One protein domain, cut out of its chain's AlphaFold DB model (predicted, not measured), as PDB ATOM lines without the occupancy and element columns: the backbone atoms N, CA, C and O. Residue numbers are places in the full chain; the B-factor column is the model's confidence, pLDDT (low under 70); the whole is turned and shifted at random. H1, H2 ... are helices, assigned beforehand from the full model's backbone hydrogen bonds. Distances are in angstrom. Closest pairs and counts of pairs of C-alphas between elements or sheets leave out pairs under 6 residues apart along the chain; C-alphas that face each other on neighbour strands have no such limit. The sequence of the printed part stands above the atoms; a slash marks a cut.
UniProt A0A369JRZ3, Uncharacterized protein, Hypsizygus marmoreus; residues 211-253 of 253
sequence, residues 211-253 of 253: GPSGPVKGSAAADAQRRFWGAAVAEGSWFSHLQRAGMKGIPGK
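What this domain is: This is residues 211 to 253 of the 253 residues of an uncharacterized protein of Hypsizygus marmoreus (UniProt A0A369JRZ3). Two short helices, H2 and H1, run roughly side by side in opposite ways as a loose pair, joined at one end by the loop of residues 229 to 237. At the other end, residues 211 to 219 loop from near the end of H2 to the start of H1, and residues 249 to 253 trail away beyond H2 as a tail. The printed part has 43 residues with two named helices, H1 then H2, and no named strand; its class is all helix, though the helices hold 19 of the 43 residues. It is only just compact, close to loose, with a radius of gyration of the C-alphas of 10.7 A, and only just flat, with spans of 35 by 23 by 13 A.

How they stand to each other: Begin with the longest helix, H2, residues 238 to 247, and look from there to H1, residues 220 to 228. The two are close but not clearly touching, with 1 pair of C-alphas within 8 A: those of Gln 225 and Phe 239, 7.6 A apart. Their centres are 12.7 A apart. Their lines stand at a shallow tilt of 30 degrees, opposite ways. In H1 and H2 every O i to N i+4 pair is within hydrogen-bond range.

Where its parts are: Find C-alpha 238 at (-13.807, 44.414, 22.193); from there H2 runs 14.1 A to C-alpha 247 at (-18.219, 31.026, 21.939). Then find C-alpha 220 at (-9.956, 36.463, 34.540), where H1 begins; it runs 12.2 A to C-alpha 228.

The domain as a whole: The two C-alphas farthest apart are those of Arg 227 and Lys 253, at 35.3 A. The printed part has no cut, and the link from H1 to H2, 9 residues, is short. The mean pLDDT of the printed part is 81.8; look at residues 249 to 253, which are under 70 and end at the chain's last residue.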
ATOM      1  N   GLY A 211     -15.484  30.597  27.882       86.69
ATOM      2  CA  GLY A 211     -16.102  29.317  27.548       86.69
ATOM      3  C   GLY A 211     -17.186  29.431  26.464       86.69
ATOM      4  O   GLY A 211     -17.480  30.529  25.983       86.69
ATOM      5  N   PRO A 212     -17.841  28.305  26.114       85.94
ATOM      6  CA  PRO A 212     -18.893  28.256  25.091       85.94
ATOM      7  C   PRO A 212     -20.105  29.150  25.379       85.94
ATOM      8  O   PRO A 212     -20.798  29.572  24.461       85.94
ATOM      9  N   SER A 213     -20.357  29.448  26.655       89.00
ATOM     10  CA  SER A 213     -21.456  30.309  27.111       89.00
ATOM     11  C   SER A 213     -20.978  31.704  27.536       89.00
ATOM     12  O   SER A 213     -21.722  32.441  28.175       89.00
ATOM     13  N   GLY A 214     -19.738  32.066  27.200       90.19
ATOM     14  CA  GLY A 214     -19.091  33.301  27.628       90.19
ATOM     15  C   GLY A 214     -18.141  33.101  28.814       90.19
ATOM     16  O   GLY A 214     -17.651  31.989  29.030       90.19
ATOM     17  N   PRO A 215     -17.817  34.168  29.562       92.62
ATOM     18  CA  PRO A 215     -16.846  34.095  30.649       92.62
ATOM     19  C   PRO A 215     -17.258  33.134  31.770       92.62
ATOM     20  O   PRO A 215     -18.342  33.228  32.341       92.62
ATOM     21  N   VAL A 216     -16.362  32.217  32.122       91.12
ATOM     22  CA  VAL A 216     -16.541  31.239  33.196       91.12
ATOM     23  C   VAL A 216     -16.469  31.963  34.539       91.12
ATOM     24  O   VAL A 216     -15.527  32.715  34.797       91.12
ATOM     25  N   LYS A 217     -17.452  31.751  35.419       90.50
ATOM     26  CA  LYS A 217     -17.502  32.385  36.746       90.50
ATOM     27  C   LYS A 217     -16.190  32.165  37.513       90.50
ATOM     28  O   LYS A 217     -15.732  31.036  37.643       90.50
ATOM     29  N   GLY A 218     -15.616  33.248  38.043       85.94
ATOM     30  CA  GLY A 218     -14.350  33.217  38.788       85.94
ATOM     31  C   GLY A 218     -13.085  33.242  37.919       85.94
ATOM     32  O   GLY A 218     -11.985  33.205  38.463       85.94
ATOM     33  N   SER A 219     -13.220  33.322  36.592       86.00
ATOM     34  CA  SER A 219     -12.089  33.491  35.674       86.00
ATOM     35  C   SER A 219     -11.626  34.945  35.535       86.00
ATOM     36  O   SER A 219     -12.335  35.876  35.921       86.00
ATOM     37  N   ALA A 220     -10.460  35.139  34.906       82.69
ATOM     38  CA  ALA A 220      -9.956  36.463  34.540       82.69
ATOM     39  C   ALA A 220     -10.920  37.206  33.600       82.69
ATOM     40  O   ALA A 220     -11.166  38.394  33.786       82.69
ATOM     41  N   ALA A 221     -11.521  36.506  32.632       87.88
ATOM     42  CA  ALA A 221     -12.531  37.067  31.742       87.88
ATOM     43  C   ALA A 221     -13.764  37.556  32.518       87.88
ATOM     44  O   ALA A 221     -14.228  38.672  32.289       87.88
ATOM     45  N   ALA A 222     -14.267  36.766  33.472       90.88
ATOM     46  CA  ALA A 222     -15.410  37.168  34.293       90.88
ATOM     47  C   ALA A 222     -15.073  38.363  35.200       90.88
ATOM     48  O   ALA A 222     -15.917  39.237  35.408       90.88
ATOM     49  N   ASP A 223     -13.837  38.429  35.700       86.94
ATOM     50  CA  ASP A 223     -13.359  39.567  36.484       86.94
ATOM     51  C   ASP A 223     -13.249  40.847  35.636       86.94
ATOM     52  O   ASP A 223     -13.752  41.892  36.050       86.94
ATOM     53  N   ALA A 224     -12.721  40.776  34.404       86.06
ATOM     54  CA  ALA A 224     -12.764  41.916  33.477       86.06
ATOM     55  C   ALA A 224     -14.187  42.352  33.163       86.06
ATOM     56  O   ALA A 224     -14.477  43.545  33.241       86.06
ATOM     57  N   GLN A 225     -15.072  41.412  32.815       93.44
ATOM     58  CA  GLN A 225     -16.464  41.742  32.522       93.44
ATOM     59  C   GLN A 225     -17.063  42.545  33.679       93.44
ATOM     60  O   GLN A 225     -17.590  43.637  33.468       93.44
ATOM     61  N   ARG A 226     -16.884  42.053  34.911       90.25
ATOM     62  CA  ARG A 226     -17.352  42.724  36.123       90.25
ATOM     63  C   ARG A 226     -16.713  44.101  36.314       90.25
ATOM     64  O   ARG A 226     -17.409  45.029  36.715       90.25
ATOM     65  N   ARG A 227     -15.408  44.242  36.063       84.75
ATOM     66  CA  ARG A 227     -14.654  45.477  36.328       84.75
ATOM     67  C   ARG A 227     -14.992  46.604  35.355       84.75
ATOM     68  O   ARG A 227     -15.072  47.750  35.789       84.75
ATOM     69  N   PHE A 228     -15.159  46.286  34.074       83.69
ATOM     70  CA  PHE A 228     -15.304  47.284  33.010       83.69
ATOM     71  C   PHE A 228     -16.753  47.485  32.553       83.69
ATOM     72  O   PHE A 228     -17.095  48.588  32.136       83.69
ATOM     73  N   TRP A 229     -17.606  46.458  32.650       89.12
ATOM     74  CA  TRP A 229     -19.000  46.496  32.173       89.12
ATOM     75  C   TRP A 229     -20.041  46.126  33.239       89.12
ATOM     76  O   TRP A 229     -21.240  46.299  33.025       89.12
ATOM     77  N   GLY A 230     -19.622  45.617  34.401       91.31
ATOM     78  CA  GLY A 230     -20.550  45.130  35.416       91.31
ATOM     79  C   GLY A 230     -21.288  43.876  34.942       91.31
ATOM     80  O   GLY A 230     -20.665  42.845  34.693       91.31
ATOM     81  N   ALA A 231     -22.620  43.943  34.858       85.31
ATOM     82  CA  ALA A 231     -23.458  42.799  34.492       85.31
ATOM     83  C   ALA A 231     -23.602  42.597  32.971       85.31
ATOM     84  O   ALA A 231     -23.717  41.457  32.526       85.31
ATOM     85  N   ALA A 232     -23.576  43.675  32.177       91.06
ATOM     86  CA  ALA A 232     -23.910  43.637  30.753       91.06
ATOM     87  C   ALA A 232     -22.765  44.178  29.891       91.06
ATOM     88  O   ALA A 232     -22.427  45.357  29.956       91.06
ATOM     89  N   VAL A 233     -22.187  43.310  29.059       91.25
ATOM     90  CA  VAL A 233     -21.153  43.683  28.084       91.25
ATOM     91  C   VAL A 233     -21.785  44.525  26.979       91.25
ATOM     92  O   VAL A 233     -22.774  44.112  26.377       91.25
ATOM     93  N   ALA A 234     -21.200  45.686  26.684       88.38
ATOM     94  CA  ALA A 234     -21.675  46.540  25.599       88.38
ATOM     95  C   ALA A 234     -21.505  45.847  24.234       88.38
ATOM     96  O   ALA A 234     -20.438  45.290  23.943       88.38
ATOM     97  N   GLU A 235     -22.533  45.901  23.389       88.25
ATOM     98  CA  GLU A 235     -22.469  45.387  22.020       88.25
ATOM     99  C   GLU A 235     -21.396  46.128  21.206       88.25
ATOM    100  O   GLU A 235     -21.219  47.338  21.342       88.25
ATOM    101  N   GLY A 236     -20.625  45.388  20.404       78.56
ATOM    102  CA  GLY A 236     -19.524  45.945  19.610       78.56
ATOM    103  C   GLY A 236     -18.295  46.340  20.433       78.56
ATOM    104  O   GLY A 236     -17.291  46.777  19.875       78.56
ATOM    105  N   SER A 237     -18.320  46.158  21.759       78.50
ATOM    106  CA  SER A 237     -17.104  46.270  22.560       78.50
ATOM    107  C   SER A 237     -16.126  45.164  22.184       78.50
ATOM    108  O   SER A 237     -16.511  44.048  21.825       78.50
ATOM    109  N   TRP A 238     -14.839  45.432  22.344       78.56
ATOM    110  CA  TRP A 238     -13.807  44.414  22.193       78.56
ATOM    111  C   TRP A 238     -14.067  43.152  23.021       78.56
ATOM    112  O   TRP A 238     -13.816  42.044  22.554       78.56
ATOM    113  N   PHE A 239     -14.610  43.308  24.232       83.88
ATOM    114  CA  PHE A 239     -14.893  42.188  25.112       83.88
ATOM    115  C   PHE A 239     -15.996  41.320  24.507       83.88
ATOM    116  O   PHE A 239     -15.874  40.099  24.511       83.88
ATOM    117  N   SER A 240     -17.009  41.934  23.884       86.31
ATOM    118  CA  SER A 240     -18.032  41.207  23.122       86.31
ATOM    119  C   SER A 240     -17.446  40.455  21.919       86.31
ATOM    120  O   SER A 240     -17.888  39.345  21.625       86.31
ATOM    121  N   HIS A 241     -16.412  40.992  21.259       81.81
ATOM    122  CA  HIS A 241     -15.712  40.307  20.169       81.81
ATOM    123  C   HIS A 241     -14.889  39.112  20.666       81.81
ATOM    124  O   HIS A 241     -14.993  38.034  20.082       81.81
ATOM    125  N   LEU A 242     -14.136  39.263  21.762       83.25
ATOM    126  CA  LEU A 242     -13.396  38.152  22.378       83.25
ATOM    127  C   LEU A 242     -14.339  37.078  22.921       83.25
ATOM    128  O   LEU A 242     -14.118  35.888  22.707       83.25
ATOM    129  N   GLN A 243     -15.430  37.492  23.567       88.75
ATOM    130  CA  GLN A 243     -16.471  36.589  24.037       88.75
ATOM    131  C   GLN A 243     -17.081  35.817  22.866       88.75
ATOM    132  O   GLN A 243     -17.144  34.591  22.907       88.75
ATOM    133  N   ARG A 244     -17.455  36.506  21.783       86.00
ATOM    134  CA  ARG A 244     -17.971  35.874  20.562       86.00
ATOM    135  C   ARG A 244     -16.962  34.898  19.957       86.00
ATOM    136  O   ARG A 244     -17.363  33.811  19.554       86.00
ATOM    137  N   ALA A 245     -15.678  35.256  19.918       81.44
ATOM    138  CA  ALA A 245     -14.611  34.386  19.429       81.44
ATOM    139  C   ALA A 245     -14.456  33.119  20.290       81.44
ATOM    140  O   ALA A 245     -14.317  32.026  19.746       81.44
ATOM    141  N   GLY A 246     -14.563  33.237  21.617       83.12
ATOM    142  CA  GLY A 246     -14.554  32.089  22.531       83.12
ATOM    143  C   GLY A 246     -15.784  31.180  22.394       83.12
ATOM    144  O   GLY A 246     -15.672  29.964  22.543       83.12
ATOM    145  N   MET A 247     -16.948  31.754  22.064       83.94
ATOM    146  CA  MET A 247     -18.219  31.026  21.939       83.94
ATOM    147  C   MET A 247     -18.399  30.308  20.587       83.94
ATOM    148  O   MET A 247     -19.023  29.250  20.541       83.94
ATOM    149  N   LYS A 248     -17.867  30.848  19.480       73.00
ATOM    150  CA  LYS A 248     -18.224  30.475  18.090       73.00
ATOM    151  C   LYS A 248     -17.807  29.081  17.587       73.00
ATOM    152  O   LYS A 248     -17.932  28.815  16.399       73.00
ATOM    153  N   GLY A 249     -17.327  28.177  18.433       58.12
ATOM    154  CA  GLY A 249     -16.755  26.908  17.974       58.12
ATOM    155  C   GLY A 249     -17.531  25.652  18.355       58.12
ATOM    156  O   GLY A 249     -16.897  24.630  18.620       58.12
ATOM    157  N   ILE A 250     -18.859  25.733  18.430       48.34
ATOM    158  CA  ILE A 250     -19.743  24.565  18.371       48.34
ATOM    159  C   ILE A 250     -20.658  24.802  17.165       48.34
ATOM    160  O   ILE A 250     -21.603  25.584  17.292       48.34
ATOM    161  N   PRO A 251     -20.399  24.199  15.992       47.06
ATOM    162  CA  PRO A 251     -21.449  24.089  14.994       47.06
ATOM    163  C   PRO A 251     -22.606  23.343  15.656       47.06
ATOM    164  O   PRO A 251     -22.411  22.269  16.235       47.06
ATOM    165  N   GLY A 252     -23.795  23.946  15.644       45.00
ATOM    166  CA  GLY A 252     -25.011  23.211  15.970       45.00
ATOM    167  C   GLY A 252     -25.070  21.988  15.060       45.00
ATOM    168  O   GLY A 252     -24.853  22.124  13.857       45.00
ATOM    169  N   LYS A 253     -25.252  20.810  15.662       40.88
ATOM    170  CA  LYS A 253     -25.522  19.573  14.926       40.88
ATOM    171  C   LYS A 253     -26.704  19.749  13.983       40.88
ATOM    172  O   LYS A 253     -27.664  20.436  14.400       40.88
TER     173      LYS A 253